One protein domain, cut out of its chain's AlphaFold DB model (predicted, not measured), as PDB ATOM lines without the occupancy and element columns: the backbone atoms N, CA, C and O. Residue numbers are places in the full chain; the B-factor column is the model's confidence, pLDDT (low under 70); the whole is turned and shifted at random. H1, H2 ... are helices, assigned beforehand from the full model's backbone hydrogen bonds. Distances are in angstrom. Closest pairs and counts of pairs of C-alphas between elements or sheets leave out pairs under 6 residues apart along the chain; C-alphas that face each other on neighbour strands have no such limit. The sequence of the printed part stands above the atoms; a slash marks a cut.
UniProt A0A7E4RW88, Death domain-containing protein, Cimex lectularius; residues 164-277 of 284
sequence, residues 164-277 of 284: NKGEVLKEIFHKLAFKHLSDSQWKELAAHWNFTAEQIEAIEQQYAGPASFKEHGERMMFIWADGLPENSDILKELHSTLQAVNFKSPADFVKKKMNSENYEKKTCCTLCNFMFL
ATOM      1  N   ASN A 164      18.737 -25.663  28.077       68.25
ATOM      2  CA  ASN A 164      18.851 -24.270  28.502       68.25
ATOM      3  C   ASN A 164      20.088 -23.551  27.923       68.25
ATOM      4  O   ASN A 164      20.003 -22.396  27.521       68.25
ATOM      5  N   LYS A 165      21.253 -24.213  27.846       73.94
ATOM      6  CA  LYS A 165      22.483 -23.616  27.291       73.94
ATOM      7  C   LYS A 165      22.375 -23.420  25.775       73.94
ATOM      8  O   LYS A 165      22.876 -22.427  25.255       73.94
ATOM      9  N   GLY A 166      21.708 -24.341  25.076       79.62
ATOM     10  CA  GLY A 166      21.450 -24.216  23.640       79.62
ATOM     11  C   GLY A 166      20.557 -23.017  23.305       79.62
ATOM     12  O   GLY A 166      20.852 -22.270  22.375       79.62
ATOM     13  N   GLU A 167      19.508 -22.790  24.098       84.25
ATOM     14  CA  GLU A 167      18.606 -21.641  23.931       84.25
ATOM     15  C   GLU A 167      19.305 -20.301  24.188       84.25
ATOM     16  O   GLU A 167      19.149 -19.364  23.402       84.25
ATOM     17  N   VAL A 168      20.140 -20.222  25.229       86.62
ATOM     18  CA  VAL A 168      20.914 -19.006  25.526       86.62
ATOM     19  C   VAL A 168      21.906 -18.694  24.405       86.62
ATOM     20  O   VAL A 168      21.988 -17.548  23.955       86.62
ATOM     21  N   LEU A 169      22.621 -19.701  23.893       88.50
ATOM     22  CA  LEU A 169      23.536 -19.523  22.761       88.50
ATOM     23  C   LEU A 169      22.805 -19.046  21.508       88.50
ATOM     24  O   LEU A 169      23.281 -18.129  20.840       88.50
ATOM     25  N   LYS A 170      21.621 -19.602  21.233       90.94
ATOM     26  CA  LYS A 170      20.780 -19.154  20.123       90.94
ATOM     27  C   LYS A 170      20.404 -17.682  20.247       90.94
ATOM     28  O   LYS A 170      20.549 -16.935  19.286       90.94
ATOM     29  N   GLU A 171      19.980 -17.238  21.427       91.44
ATOM     30  CA  GLU A 171      19.662 -15.826  21.659       91.44
ATOM     31  C   GLU A 171      20.889 -14.918  21.455       91.44
ATOM     32  O   GLU A 171      20.779 -13.828  20.884       91.44
ATOM     33  N   ILE A 172      22.063 -15.353  21.921       92.69
ATOM     34  CA  ILE A 172      23.319 -14.604  21.806       92.69
ATOM     35  C   ILE A 172      23.748 -14.487  20.341       92.69
ATOM     36  O   ILE A 172      24.021 -13.373  19.891       92.69
ATOM     37  N   PHE A 173      23.768 -15.592  19.592       94.00
ATOM     38  CA  PHE A 173      24.144 -15.602  18.175       94.00
ATOM     39  C   PHE A 173      23.183 -14.765  17.339       94.00
ATOM     40  O   PHE A 173      23.629 -13.922  16.561       94.00
ATOM     41  N   HIS A 174      21.878 -14.907  17.571       94.38
ATOM     42  CA  HIS A 174      20.874 -14.091  16.903       94.38
ATOM     43  C   HIS A 174      21.103 -12.593  17.163       94.38
ATOM     44  O   HIS A 174      21.179 -11.786  16.239       94.38
ATOM     45  N   LYS A 175      21.296 -12.183  18.424       93.75
ATOM     46  CA  LYS A 175      21.542 -10.768  18.753       93.75
ATOM     47  C   LYS A 175      22.844 -10.242  18.153       93.75
ATOM     48  O   LYS A 175      22.860  -9.107  17.679       93.75
ATOM     49  N   LEU A 176      23.910 -11.040  18.158       93.19
ATOM     50  CA  LEU A 176      25.184 -10.673  17.544       93.19
ATOM     51  C   LEU A 176      25.032 -10.434  16.047       93.19
ATOM     52  O   LEU A 176      25.398  -9.365  15.562       93.19
ATOM     53  N   ALA A 177      24.433 -11.386  15.339       93.06
ATOM     54  CA  ALA A 177      24.262 -11.303  13.900       93.06
ATOM     55  C   ALA A 177      23.359 -10.140  13.478       93.06
ATOM     56  O   ALA A 177      23.694  -9.395  12.562       93.06
ATOM     57  N   PHE A 178      22.243  -9.929  14.178       91.25
ATOM     58  CA  PHE A 178      21.245  -8.951  13.748       91.25
ATOM     59  C   PHE A 178      21.538  -7.511  14.178       91.25
ATOM     60  O   PHE A 178      21.013  -6.584  13.548       91.25
ATOM     61  N   LYS A 179      22.317  -7.312  15.252       90.81
ATOM     62  CA  LYS A 179      22.559  -5.984  15.850       90.81
ATOM     63  C   LYS A 179      24.011  -5.526  15.827       90.81
ATOM     64  O   LYS A 179      24.238  -4.321  15.846       90.81
ATOM     65  N   HIS A 180      24.968  -6.450  15.858       87.62
ATOM     66  CA  HIS A 180      26.374  -6.119  16.095       87.62
ATOM     67  C   HIS A 180      27.286  -6.424  14.903       87.62
ATOM     68  O   HIS A 180      28.364  -5.839  14.828       87.62
ATOM     69  N   LEU A 181      26.868  -7.300  13.986       89.31
ATOM     70  CA  LEU A 181      27.604  -7.616  12.764       89.31
ATOM     71  C   LEU A 181      27.049  -6.843  11.563       89.31
ATOM     72  O   LEU A 181      25.842  -6.645  11.425       89.31
ATOM     73  N   SER A 182      27.958  -6.420  10.689       88.31
ATOM     74  CA  SER A 182      27.669  -5.889   9.354       88.31
ATOM     75  C   SER A 182      27.974  -6.923   8.264       88.31
ATOM     76  O   SER A 182      28.557  -7.975   8.538       88.31
ATOM     77  N   ASP A 183      27.588  -6.621   7.023       86.88
ATOM     78  CA  ASP A 183      27.728  -7.527   5.874       86.88
ATOM     79  C   ASP A 183      29.188  -7.914   5.561       86.88
ATOM     80  O   ASP A 183      29.476  -9.053   5.210       86.88
ATOM     81  N   SER A 184      30.157  -7.019   5.762       89.12
ATOM     82  CA  SER A 184      31.570  -7.389   5.585       89.12
ATOM     83  C   SER A 184      32.111  -8.208   6.762       89.12
ATOM     84  O   SER A 184      32.889  -9.144   6.578       89.12
ATOM     85  N   GLN A 185      31.669  -7.896   7.982       90.81
ATOM     86  CA  GLN A 185      32.252  -8.443   9.208       90.81
ATOM     87  C   GLN A 185      31.972  -9.928   9.409       90.81
ATOM     88  O   GLN A 185      32.817 -10.634   9.957       90.81
ATOM     89  N   TRP A 186      30.807 -10.431   8.989       92.56
ATOM     90  CA  TRP A 186      30.526 -11.860   9.138       92.56
ATOM     91  C   TRP A 186      31.427 -12.709   8.223       92.56
ATOM     92  O   TRP A 186      31.840 -13.791   8.630       92.56
ATOM     93  N   LYS A 187      31.805 -12.200   7.041       94.00
ATOM     94  CA  LYS A 187      32.755 -12.862   6.128       94.00
ATOM     95  C   LYS A 187      34.180 -12.823   6.660       94.00
ATOM     96  O   LYS A 187      34.877 -13.830   6.598       94.00
ATOM     97  N   GLU A 188      34.603 -11.688   7.215       93.44
ATOM     98  CA  GLU A 188      35.903 -11.564   7.891       93.44
ATOM     99  C   GLU A 188      36.010 -12.540   9.071       93.44
ATOM    100  O   GLU A 188      37.023 -13.220   9.236       93.44
ATOM    101  N   LEU A 189      34.934 -12.671   9.854       93.56
ATOM    102  CA  LEU A 189      34.859 -13.628  10.954       93.56
ATOM    103  C   LEU A 189      34.875 -15.079  10.454       93.56
ATOM    104  O   LEU A 189      35.599 -15.908  11.005       93.56
ATOM    105  N   ALA A 190      34.139 -15.378   9.381       93.50
ATOM    106  CA  ALA A 190      34.162 -16.686   8.735       93.50
ATOM    107  C   ALA A 190      35.580 -17.044   8.263       93.50
ATOM    108  O   ALA A 190      36.069 -18.142   8.534       93.50
ATOM    109  N   ALA A 191      36.277 -16.106   7.622       92.00
ATOM    110  CA  ALA A 191      37.656 -16.294   7.192       92.00
ATOM    111  C   ALA A 191      38.600 -16.529   8.385       92.00
ATOM    112  O   ALA A 191      39.418 -17.444   8.336       92.00
ATOM    113  N   HIS A 192      38.444 -15.782   9.487       91.69
ATOM    114  CA  HIS A 192      39.218 -15.996  10.718       91.69
ATOM    115  C   HIS A 192      38.993 -17.389  11.325       91.69
ATOM    116  O   HIS A 192      39.912 -18.000  11.865       91.69
ATOM    117  N   TRP A 193      37.781 -17.931  11.198       92.38
ATOM    118  CA  TRP A 193      37.456 -19.301  11.594       92.38
ATOM    119  C   TRP A 193      37.792 -20.349  10.529       92.38
ATOM    120  O   TRP A 193      37.357 -21.496  10.657       92.38
ATOM    121  N   ASN A 194      38.566 -19.992   9.501       90.50
ATOM    122  CA  ASN A 194      38.985 -20.857   8.402       90.50
ATOM    123  C   ASN A 194      37.828 -21.464   7.590       90.50
ATOM    124  O   ASN A 194      37.901 -22.609   7.141       90.50
ATOM    125  N   PHE A 195      36.732 -20.727   7.403       92.44
ATOM    126  CA  PHE A 195      35.770 -21.081   6.362       92.44
ATOM    127  C   PHE A 195      36.393 -20.807   4.991       92.44
ATOM    128  O   PHE A 195      36.928 -19.729   4.739       92.44
ATOM    129  N   THR A 196      36.322 -21.788   4.094       91.44
ATOM    130  CA  THR A 196      36.784 -21.601   2.709       91.44
ATOM    131  C   THR A 196      35.822 -20.685   1.948       91.44
ATOM    132  O   THR A 196      34.633 -20.661   2.270       91.44
ATOM    133  N   ALA A 197      36.292 -20.011   0.895       91.06
ATOM    134  CA  ALA A 197      35.439 -19.167   0.050       91.06
ATOM    135  C   ALA A 197      34.198 -19.917  -0.471       91.06
ATOM    136  O   ALA A 197      33.087 -19.414  -0.342       91.06
ATOM    137  N   GLU A 198      34.356 -21.167  -0.919       90.62
ATOM    138  CA  GLU A 198      33.237 -22.005  -1.382       90.62
ATOM    139  C   GLU A 198      32.180 -22.257  -0.293       90.62
ATOM    140  O   GLU A 198      30.985 -22.333  -0.573       90.62
ATOM    141  N   GLN A 199      32.601 -22.382   0.969       92.44
ATOM    142  CA  GLN A 199      31.687 -22.559   2.104       92.44
ATOM    143  C   GLN A 199      30.943 -21.271   2.438       92.44
ATOM    144  O   GLN A 199      29.759 -21.330   2.765       92.44
ATOM    145  N   ILE A 200      31.621 -20.126   2.347       93.81
ATOM    146  CA  ILE A 200      31.001 -18.814   2.542       93.81
ATOM    147  C   ILE A 200      29.941 -18.604   1.457       93.81
ATOM    148  O   ILE A 200      28.782 -18.387   1.795       93.81
ATOM    149  N   GLU A 201      30.288 -18.802   0.183       92.25
ATOM    150  CA  GLU A 201      29.348 -18.702  -0.943       92.25
ATOM    151  C   GLU A 201      28.154 -19.662  -0.795       92.25
ATOM    152  O   GLU A 201      27.003 -19.282  -1.015       92.25
ATOM    153  N   ALA A 202      28.395 -20.901  -0.352       92.56
ATOM    154  CA  ALA A 202      27.333 -21.877  -0.103       92.56
ATOM    155  C   ALA A 202      26.381 -21.468   1.036       92.56
ATOM    156  O   ALA A 202      25.202 -21.846   1.027       92.56
ATOM    157  N   ILE A 203      26.872 -20.721   2.032       93.44
ATOM    158  CA  ILE A 203      26.036 -20.133   3.085       93.44
ATOM    159  C   ILE A 203      25.240 -18.953   2.523       93.44
ATOM    160  O   ILE A 203      24.037 -18.871   2.785       93.44
ATOM    161  N   GLU A 204      25.874 -18.097   1.718       92.38
ATOM    162  CA  GLU A 204      25.229 -16.932   1.102       92.38
ATOM    163  C   GLU A 204      24.055 -17.321   0.214       92.38
ATOM    164  O   GLU A 204      22.982 -16.718   0.281       92.38
ATOM    165  N   GLN A 205      24.236 -18.380  -0.573       89.75
ATOM    166  CA  GLN A 205      23.271 -18.829  -1.570       89.75
ATOM    167  C   GLN A 205      21.885 -19.167  -0.995       89.75
ATOM    168  O   GLN A 205      20.903 -19.183  -1.734       89.75
ATOM    169  N   GLN A 206      21.777 -19.430   0.309       82.62
ATOM    170  CA  GLN A 206      20.526 -19.876   0.929       82.62
ATOM    171  C   GLN A 206      19.573 -18.749   1.310       82.62
ATOM    172  O   GLN A 206      18.362 -18.962   1.323       82.62
ATOM    173  N   TYR A 207      20.100 -17.565   1.614       83.38
ATOM    174  CA  TYR A 207      19.285 -16.408   1.969       83.38
ATOM    175  C   TYR A 207      19.633 -15.250   1.038       83.38
ATOM    176  O   TYR A 207      20.751 -14.740   1.047       83.38
ATOM    177  N   ALA A 208      18.660 -14.822   0.237       80.94
ATOM    178  CA  ALA A 208      18.816 -13.711  -0.689       80.94
ATOM    179  C   ALA A 208      18.080 -12.475  -0.160       80.94
ATOM    180  O   ALA A 208      16.903 -12.547   0.194       80.94
ATOM    181  N   GLY A 209      18.767 -11.336  -0.118       85.25
ATOM    182  CA  GLY A 209      18.178 -10.054   0.254       85.25
ATOM    183  C   GLY A 209      19.218  -9.066   0.784       85.25
ATOM    184  O   GLY A 209      20.309  -9.463   1.171       85.25
ATOM    185  N   PRO A 210      18.891  -7.767   0.859       79.19
ATOM    186  CA  PRO A 210      19.828  -6.743   1.334       79.19
ATOM    187  C   PRO A 210      20.190  -6.867   2.826       79.19
ATOM    188  O   PRO A 210      21.125  -6.222   3.284       79.19
ATOM    189  N   ALA A 211      19.449  -7.671   3.594       86.06
ATOM    190  CA  ALA A 211      19.701  -7.923   5.012       86.06
ATOM    191  C   ALA A 211      20.048  -9.389   5.324       86.06
ATOM    192  O   ALA A 211      20.201  -9.707   6.499       86.06
ATOM    193  N   SER A 212      20.190 -10.248   4.302       90.50
ATOM    194  CA  SER A 212      20.364 -11.698   4.488       90.50
ATOM    195  C   SER A 212      21.677 -12.087   5.172       90.50
ATOM    196  O   SER A 212      21.790 -13.169   5.746       90.50
ATOM    197  N   PHE A 213      22.647 -11.171   5.176       91.31
ATOM    198  CA  PHE A 213      23.920 -11.302   5.883       91.31
ATOM    199  C   PHE A 213      23.759 -11.572   7.385       91.31
ATOM    200  O   PHE A 213      24.641 -12.154   8.017       91.31
ATOM    201  N   LYS A 214      22.627 -11.173   7.976       93.69
ATOM    202  CA  LYS A 214      22.315 -11.430   9.386       93.69
ATOM    203  C   LYS A 214      22.022 -12.913   9.598       93.69
ATOM    204  O   LYS A 214      22.594 -13.543  10.482       93.69
ATOM    205  N   GLU A 215      21.193 -13.499   8.747       93.38
ATOM    206  CA  GLU A 215      20.893 -14.926   8.744       93.38
ATOM    207  C   GLU A 215      22.140 -15.752   8.399       93.38
ATOM    208  O   GLU A 215      22.387 -16.787   9.024       93.38
ATOM    209  N   HIS A 216      22.971 -15.274   7.462       94.12
ATOM    210  CA  HIS A 216      24.260 -15.899   7.142       94.12
ATOM    211  C   HIS A 216      25.190 -15.921   8.356       94.12
ATOM    212  O   HIS A 216      25.724 -16.978   8.696       94.12
ATOM    213  N   GLY A 217      25.337 -14.786   9.044       94.25
ATOM    214  CA  GLY A 217      26.171 -14.661  10.238       94.25
ATOM    215  C   GLY A 217      25.690 -15.541  11.394       94.25
ATOM    216  O   GLY A 217      26.502 -16.223  12.021       94.25
ATOM    217  N   GLU A 218      24.379 -15.584  11.653       94.25
ATOM    218  CA  GLU A 218      23.799 -16.461  12.680       94.25
ATOM    219  C   GLU A 218      24.086 -17.936  12.370       94.25
ATOM    220  O   GLU A 218      24.610 -18.667  13.216       94.25
ATOM    221  N   ARG A 219      23.813 -18.370  11.137       93.94
ATOM    222  CA  ARG A 219      24.037 -19.754  10.708       93.94
ATOM    223  C   ARG A 219      25.515 -20.142  10.742       93.94
ATOM    224  O   ARG A 219      25.845 -21.222  11.232       93.94
ATOM    225  N   MET A 220      26.406 -19.266  10.279       94.81
ATOM    226  CA  MET A 220      27.855 -19.469  10.341       94.81
ATOM    227  C   MET A 220      28.325 -19.692  11.788       94.81
ATOM    228  O   MET A 220      29.106 -20.612  12.029       94.81
ATOM    229  N   MET A 221      27.817 -18.923  12.760       94.38
ATOM    230  CA  MET A 221      28.177 -19.097  14.176       94.38
ATOM    231  C   MET A 221      27.752 -20.464  14.715       94.38
ATOM    232  O   MET A 221      28.522 -21.099  15.434       94.38
ATOM    233  N   PHE A 222      26.573 -20.961  14.333       92.25
ATOM    234  CA  PHE A 222      26.143 -22.313  14.701       92.25
ATOM    235  C   PHE A 222      27.014 -23.405  14.079       92.25
ATOM    236  O   PHE A 222      27.382 -24.357  14.764       92.25
ATOM    237  N   ILE A 223      27.362 -23.275  12.796       92.06
ATOM    238  CA  ILE A 223      28.257 -24.225  12.121       92.06
ATOM    239  C   ILE A 223      29.630 -24.246  12.798       92.06
ATOM    240  O   ILE A 223      30.192 -25.319  13.012       92.06
ATOM    241  N   TRP A 224      30.163 -23.072  13.142       92.75
ATOM    242  CA  TRP A 224      31.428 -22.940  13.853       92.75
ATOM    243  C   TRP A 224      31.373 -23.575  15.247       92.75
ATOM    244  O   TRP A 224      32.245 -24.376  15.576       92.75
ATOM    245  N   ALA A 225      30.338 -23.267  16.034       89.94
ATOM    246  CA  ALA A 225      30.188 -23.760  17.400       89.94
ATOM    247  C   ALA A 225      30.079 -25.291  17.466       89.94
ATOM    248  O   ALA A 225      30.651 -25.895  18.369       89.94
ATOM    249  N   ASP A 226      29.412 -25.915  16.490       86.25
ATOM    250  CA  ASP A 226      29.315 -27.378  16.369       86.25
ATOM    251  C   ASP A 226      30.661 -28.060  16.058       86.25
ATOM    252  O   ASP A 226      30.784 -29.273  16.223       86.25
ATOM    253  N   GLY A 227      31.652 -27.310  15.568       84.44
ATOM    254  CA  GLY A 227      32.999 -27.809  15.288       84.44
ATOM    255  C   GLY A 227      33.967 -27.708  16.471       84.44
ATOM    256  O   GLY A 227      35.118 -28.113  16.333       84.44
ATOM    257  N   LEU A 228      33.544 -27.147  17.609       85.31
ATOM    258  CA  LEU A 228      34.401 -26.985  18.784       85.31
ATOM    259  C   LEU A 228      34.513 -28.292  19.597       85.31
ATOM    260  O   LEU A 228      33.615 -29.133  19.568       85.31
ATOM    261  N   PRO A 229      35.588 -28.482  20.385       78.44
ATOM    262  CA  PRO A 229      35.688 -29.627  21.288       78.44
ATOM    263  C   PRO A 229      34.579 -29.613  22.349       78.44
ATOM    264  O   PRO A 229      34.231 -28.551  22.866       78.44
ATOM    265  N   GLU A 230      34.092 -30.791  22.760       72.38
ATOM    266  CA  GLU A 230      32.974 -30.964  23.713       72.38
ATOM    267  C   GLU A 230      33.165 -30.213  25.047       72.38
ATOM    268  O   GLU A 230      32.199 -29.725  25.632       72.38
ATOM    269  N   ASN A 231      34.417 -30.056  25.490       71.94
ATOM    270  CA  ASN A 231      34.777 -29.413  26.757       71.94
ATOM    271  C   ASN A 231      35.003 -27.894  26.651       71.94
ATOM    272  O   ASN A 231      35.366 -27.260  27.642       71.94
ATOM    273  N   SER A 232      34.822 -27.306  25.468       80.12
ATOM    274  CA  SER A 232      35.129 -25.894  25.235       80.12
ATOM    275  C   SER A 232      33.983 -24.992  25.672       80.12
ATOM    276  O   SER A 232      32.803 -25.265  25.429       80.12
ATOM    277  N   ASP A 233      34.327 -23.868  26.297       86.94
ATOM    278  CA  ASP A 233      33.350 -22.829  26.588       86.94
ATOM    279  C   ASP A 233      33.150 -21.943  25.353       86.94
ATOM    280  O   ASP A 233      33.918 -21.017  25.102       86.94
ATOM    281  N   ILE A 234      32.095 -22.241  24.590       89.94
ATOM    282  CA  ILE A 234      31.731 -21.558  23.338       89.94
ATOM    283  C   ILE A 234      31.712 -20.032  23.506       89.94
ATOM    284  O   ILE A 234      32.183 -19.315  22.629       89.94
ATOM    285  N   LEU A 235      31.211 -19.513  24.636       89.81
ATOM    286  CA  LEU A 235      31.145 -18.066  24.865       89.81
ATOM    287  C   LEU A 235      32.526 -17.448  25.080       89.81
ATOM    288  O   LEU A 235      32.788 -16.342  24.608       89.81
ATOM    289  N   LYS A 236      33.414 -18.169  25.768       89.88
ATOM    290  CA  LYS A 236      34.794 -17.739  25.986       89.88
ATOM    291  C   LYS A 236      35.576 -17.722  24.674       89.88
ATOM    292  O   LYS A 236      36.244 -16.729  24.391       89.88
ATOM    293  N   GLU A 237      35.453 -18.777  23.869       90.25
ATOM    294  CA  GLU A 237      36.080 -18.859  22.543       90.25
ATOM    295  C   GLU A 237      35.543 -17.773  21.601       90.25
ATOM    296  O   GLU A 237      36.306 -17.093  20.914       90.25
ATOM    297  N   LEU A 238      34.231 -17.531  21.630       92.44
ATOM    298  CA  LEU A 238      33.606 -16.475  20.842       92.44
ATOM    299  C   LEU A 238      34.129 -15.094  21.247       92.44
ATOM    300  O   LEU A 238      34.513 -14.301  20.396       92.44
ATOM    301  N   HIS A 239      34.194 -14.802  22.545       92.00
ATOM    302  CA  HIS A 239      34.756 -13.547  23.028       92.00
ATOM    303  C   HIS A 239      36.230 -13.382  22.617       92.00
ATOM    304  O   HIS A 239      36.614 -12.320  22.131       92.00
ATOM    305  N   SER A 240      37.042 -14.432  22.776       92.12
ATOM    306  CA  SER A 240      38.468 -14.423  22.423       92.12
ATOM    307  C   SER A 240      38.690 -14.153  20.931       92.12
ATOM    308  O   SER A 240      39.497 -13.302  20.562       92.12
ATOM    309  N   THR A 241      37.930 -14.825  20.064       91.75
ATOM    310  CA  THR A 241      38.036 -14.649  18.607       91.75
ATOM    311  C   THR A 241      37.524 -13.283  18.152       91.75
ATOM    312  O   THR A 241      38.189 -12.618  17.362       91.75
ATOM    313  N   LEU A 242      36.420 -12.781  18.713       92.25
ATOM    314  CA  LEU A 242      35.940 -11.422  18.426       92.25
ATOM    315  C   LEU A 242      36.959 -10.344  18.831       92.25
ATOM    316  O   LEU A 242      37.107  -9.343  18.128       92.25
ATOM    317  N   GLN A 243      37.691 -10.544  19.931       91.56
ATOM    318  CA  GLN A 243      38.794  -9.659  20.309       91.56
ATOM    319  C   GLN A 243      39.968  -9.741  19.328       91.56
ATOM    320  O   GLN A 243      40.511  -8.700  18.964       91.56
ATOM    321  N   ALA A 244      40.324 -10.943  18.866       90.38
ATOM    322  CA  ALA A 244      41.406 -11.144  17.902       90.38
ATOM    323  C   ALA A 244      41.136 -10.445  16.555       90.38
ATOM    324  O   ALA A 244      42.047  -9.869  15.968       90.38
ATOM    325  N   VAL A 245      39.876 -10.421  16.106       89.25
ATOM    326  CA  VAL A 245      39.444  -9.723  14.877       89.25
ATOM    327  C   VAL A 245      39.209  -8.212  15.115       89.25
ATOM    328  O   VAL A 245      38.821  -7.477  14.216       89.25
ATOM    329  N   ASN A 246      39.490  -7.689  16.317       86.12
ATOM    330  CA  ASN A 246      39.258  -6.290  16.723       86.12
ATOM    331  C   ASN A 246      37.785  -5.837  16.701       86.12
ATOM    332  O   ASN A 246      37.482  -4.639  16.671       86.12
ATOM    333  N   PHE A 247      36.842  -6.769  16.808       89.56
ATOM    334  CA  PHE A 247      35.412  -6.482  16.885       89.56
ATOM    335  C   PHE A 247      34.997  -6.124  18.319       89.56
ATOM    336  O   PHE A 247      34.297  -6.876  18.999       89.56
ATOM    337  N   LYS A 248      35.423  -4.940  18.784       88.00
ATOM    338  CA  LYS A 248      35.253  -4.484  20.181       88.00
ATOM    339  C   LYS A 248      33.792  -4.469  20.648       88.00
ATOM    340  O   LYS A 248      33.479  -5.057  21.673       88.00
ATOM    341  N   SER A 249      32.887  -3.867  19.868       89.50
ATOM    342  CA  SER A 249      31.456  -3.782  20.221       89.50
ATOM    343  C   SER A 249      30.781  -5.166  20.352       89.50
ATOM    344  O   SER A 249      30.185  -5.435  21.400       89.50
ATOM    345  N   PRO A 250      30.913  -6.088  19.372       89.94
ATOM    346  CA  PRO A 250      30.472  -7.478  19.533       89.94
ATOM    347  C   PRO A 250      31.113  -8.205  20.729       89.94
ATOM    348  O   PRO A 250      30.414  -8.902  21.468       89.94
ATOM    349  N   ALA A 251      32.421  -8.038  20.954       90.81
ATOM    350  CA  ALA A 251      33.127  -8.685  22.060       90.81
ATOM    351  C   ALA A 251      32.593  -8.226  23.427       90.81
ATOM    352  O   ALA A 251      32.301  -9.053  24.293       90.81
ATOM    353  N   ASP A 252      32.373  -6.923  23.608       90.62
ATOM    354  CA  ASP A 252      31.831  -6.364  24.848       90.62
ATOM    355  C   ASP A 252      30.414  -6.885  25.148       90.62
ATOM    356  O   ASP A 252      30.077  -7.162  26.306       90.62
ATOM    357  N   PHE A 253      29.592  -7.095  24.112       91.44
ATOM    358  CA  PHE A 253      28.274  -7.721  24.255       91.44
ATOM    359  C   PHE A 253      28.374  -9.153  24.805       91.44
ATOM    360  O   PHE A 253      27.669  -9.498  25.761       91.44
ATOM    361  N   VAL A 254      29.277  -9.974  24.255       90.00
ATOM    362  CA  VAL A 254      29.492 -11.354  24.723       90.00
ATOM    363  C   VAL A 254      30.029 -11.365  26.152       90.00
ATOM    364  O   VAL A 254      29.511 -12.097  26.995       90.00
ATOM    365  N   LYS A 255      30.990 -10.488  26.469       89.81
ATOM    366  CA  LYS A 255      31.542 -10.343  27.823       89.81
ATOM    367  C   LYS A 255      30.457 -10.032  28.851       89.81
ATOM    368  O   LYS A 255      30.437 -10.605  29.942       89.81
ATOM    369  N   LYS A 256      29.523  -9.141  28.502       89.19
ATOM    370  CA  LYS A 256      28.380  -8.803  29.357       89.19
ATOM    371  C   LYS A 256      27.499 -10.026  29.617       89.19
ATOM    372  O   LYS A 256      27.159 -10.279  30.770       89.19
ATOM    373  N   LYS A 257      27.177 -10.806  28.579       86.88
ATOM    374  CA  LYS A 257      26.379 -12.039  28.705       86.88
ATOM    375  C   LYS A 257      27.080 -13.108  29.554       86.88
ATOM    376  O   LYS A 257      26.439 -13.671  30.436       86.88
ATOM    377  N   MET A 258      28.392 -13.300  29.392       85.06
ATOM    378  CA  MET A 258      29.185 -14.209  30.236       85.06
ATOM    379  C   MET A 258      29.136 -13.822  31.724       85.06
ATOM    380  O   MET A 258      29.030 -14.681  32.601       85.06
ATOM    381  N   ASN A 259      29.202 -12.524  32.030       81.06
ATOM    382  CA  ASN A 259      29.135 -12.039  33.409       81.06
ATOM    383  C   ASN A 259      27.738 -12.203  34.020       81.06
ATOM    384  O   ASN A 259      27.635 -12.534  35.201       81.06
ATOM    385  N   SER A 260      26.675 -12.011  33.234       77.94
ATOM    386  CA  SER A 260      25.294 -12.240  33.675       77.94
ATOM    387  C   SER A 260      25.030 -13.709  34.021       77.94
ATOM    388  O   SER A 260      24.501 -13.983  35.094       77.94
ATOM    389  N   GLU A 261      25.484 -14.660  33.197       67.25
ATOM    390  CA  GLU A 261      25.353 -16.093  33.515       67.25
ATOM    391  C   GLU A 261      26.118 -16.484  34.788       67.25
ATOM    392  O   GLU A 261      25.654 -17.293  35.593       67.25
ATOM    393  N   ASN A 262      27.305 -15.907  34.991       62.94
ATOM    394  CA  ASN A 262      28.080 -16.138  36.206       62.94
ATOM    395  C   ASN A 262      27.412 -15.527  37.442       62.94
ATOM    396  O   ASN A 262      27.514 -16.097  38.528       62.94
ATOM    397  N   TYR A 263      26.730 -14.391  37.294       55.22
ATOM    398  CA  TYR A 263      25.950 -13.783  38.367       55.22
ATOM    399  C   TYR A 263      24.768 -14.675  38.768       55.22
ATOM    400  O   TYR A 263      24.619 -14.965  39.950       55.22
ATOM    401  N   GLU A 264      24.001 -15.187  37.803       58.09
ATOM    402  CA  GLU A 264      22.862 -16.087  38.050       58.09
ATOM    403  C   GLU A 264      23.283 -17.428  38.672       58.09
ATOM    404  O   GLU A 264      22.634 -17.932  39.591       58.09
ATOM    405  N   LYS A 265      24.422 -17.993  38.246       58.28
ATOM    406  CA  LYS A 265      24.997 -19.186  38.891       58.28
ATOM    407  C   LYS A 265      25.430 -18.901  40.328       58.28
ATOM    408  O   LYS A 265      25.152 -19.702  41.219       58.28
ATOM    409  N   LYS A 266      26.077 -17.756  40.577       53.19
ATOM    410  CA  LYS A 266      26.507 -17.359  41.927       53.19
ATOM    411  C   LYS A 266      25.317 -17.123  42.853       53.19
ATOM    412  O   LYS A 266      25.344 -17.616  43.972       53.19
ATOM    413  N   THR A 267      24.264 -16.440  42.409       50.94
ATOM    414  CA  THR A 267      23.073 -16.192  43.240       50.94
ATOM    415  C   THR A 267      22.292 -17.471  43.547       50.94
ATOM    416  O   THR A 267      21.823 -17.628  44.674       50.94
ATOM    417  N   CYS A 268      22.225 -18.430  42.615       48.44
ATOM    418  CA  CYS A 268      21.633 -19.750  42.861       48.44
ATOM    419  C   CYS A 268      22.418 -20.556  43.920       48.44
ATOM    420  O   CYS A 268      21.824 -21.141  44.830       48.44
ATOM    421  N   CYS A 269      23.756 -20.516  43.883       48.91
ATOM    422  CA  CYS A 269      24.594 -21.146  44.909       48.91
ATOM    423  C   CYS A 269      24.478 -20.453  46.283       48.91
ATOM    424  O   CYS A 269      24.457 -21.135  47.307       48.91
ATOM    425  N   THR A 270      24.334 -19.124  46.335       52.50
ATOM    426  CA  THR A 270      24.145 -18.395  47.604       52.50
ATOM    427  C   THR A 270      22.784 -18.692  48.245       52.50
ATOM    428  O   THR A 270      22.699 -18.833  49.465       52.50
ATOM    429  N   LEU A 271      21.725 -18.854  47.443       53.44
ATOM    430  CA  LEU A 271      20.391 -19.225  47.932       53.44
ATOM    431  C   LEU A 271      20.318 -20.683  48.420       53.44
ATOM    432  O   LEU A 271      19.597 -20.961  49.378       53.44
ATOM    433  N   CYS A 272      21.111 -21.600  47.852       47.50
ATOM    434  CA  CYS A 272      21.257 -22.954  48.406       47.50
ATOM    435  C   CYS A 272      22.027 -22.978  49.738       47.50
ATOM    436  O   CYS A 272      21.664 -23.755  50.619       47.50
ATOM    437  N   ASN A 273      23.014 -22.096  49.942       45.88
ATOM    438  CA  ASN A 273      23.670 -21.959  51.252       45.88
ATOM    439  C   ASN A 273      22.720 -21.405  52.325       45.88
ATOM    440  O   ASN A 273      22.776 -21.835  53.474       45.88
ATOM    441  N   PHE A 274      21.806 -20.499  51.964       50.03
ATOM    442  CA  PHE A 274      20.828 -19.959  52.915       50.03
ATOM    443  C   PHE A 274      19.724 -20.958  53.294       50.03
ATOM    444  O   PHE A 274      19.199 -20.886  54.405       50.03
ATOM    445  N   MET A 275      19.388 -21.910  52.414       46.34
ATOM    446  CA  MET A 275      18.391 -22.945  52.720       46.34
ATOM    447  C   MET A 275      18.943 -24.145  53.511       46.34
ATOM    448  O   MET A 275      18.150 -24.859  54.119       46.34
ATOM    449  N   PHE A 276      20.267 -24.339  53.589       42.97
ATOM    450  CA  PHE A 276      20.883 -25.416  54.386       42.97
ATOM    451  C   PHE A 276      21.402 -24.993  55.775       42.97
ATOM    452  O   PHE A 276      21.755 -25.860  56.568       42.97
ATOM    453  N   LEU A 277      21.394 -23.698  56.121       42.56
ATOM    454  CA  LEU A 277      21.902 -23.187  57.411       42.56
ATOM    455  C   LEU A 277      20.827 -22.824  58.455       42.56
ATOM    456  O   LEU A 277      21.145 -22.224  59.477       42.56
TER     457      LEU A 277
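AT A GLANCE: This is residues 164 to 277 of the 284 residues of the protein "Death domain-containing protein" of Cimex lectularius (UniProt A0A7E4RW88). A compact body of helices has one long arm: helix H6 packs its first part on H1 and H5, and residues 262 to 277 stick out. In the body, H4 packs on H1, H2 and H3, while H5 and H6 form a hairpin. The printed part has 114 residues with six named helices, H1 to H6 along the chain, and no named strand: all helix. It is only just loose, close to compact, with a radius of gyration of the C-alphas of 16.4 A, and spans 59 by 27 by 25 A.

HOW THE PARTS SIT: Start at H6, residues 248 to 276: its residues 248 to 258 alone touch H5, residues 234 to 244, in a helical hairpin at a shallow tilt of 31 degrees, the closest C-alphas, of His 239 and Ala 251, 5.2 A apart. Residues 249 to 257 of H6 alone touch H1, residues 164 to 180, with the C-alphas of His 180 and Pro 250 closest at 5.5 A. With residues 173 to 178 alone, H1 touches the hub H4, residues 213 to 225, opposite ways at 38 degrees, only just steep; closest are C-alphas Ala 177 and Lys 214, 4.9 A. H4 touches H2, residues 183 to 192, the same way at a shallow 19 degrees, closest at C-alphas Trp 186 and Gly 217, 5.3 A. H4 touches H3, residues 197 to 204, at a steep 59 degrees, closest at C-alphas Ile 203 and His 216, 6.1 A. H4 and H6 are apart. Every O i to N i+4 pair is within hydrogen-bond range in H1, H3, H4, H5 and H6; in H2, 5 of 6 are.

IN THESE COORDINATES: Find C-alpha 164 at (18.851, -24.270, 28.502); H1 runs 23.2 A from there. H2 to H5 measure 15.1, 10.5, 18.1 and 15.2 A. H6 runs 42.6 A to C-alpha 276 at (20.883, -25.416, 54.386).

THE WHOLE: The C-alphas farthest apart, of Glu 198 and Leu 277, are 59.9 A apart. The printed part has no cut, and no link is long. Look for pLDDT under 70 at residue 164 and residues 261 to 277.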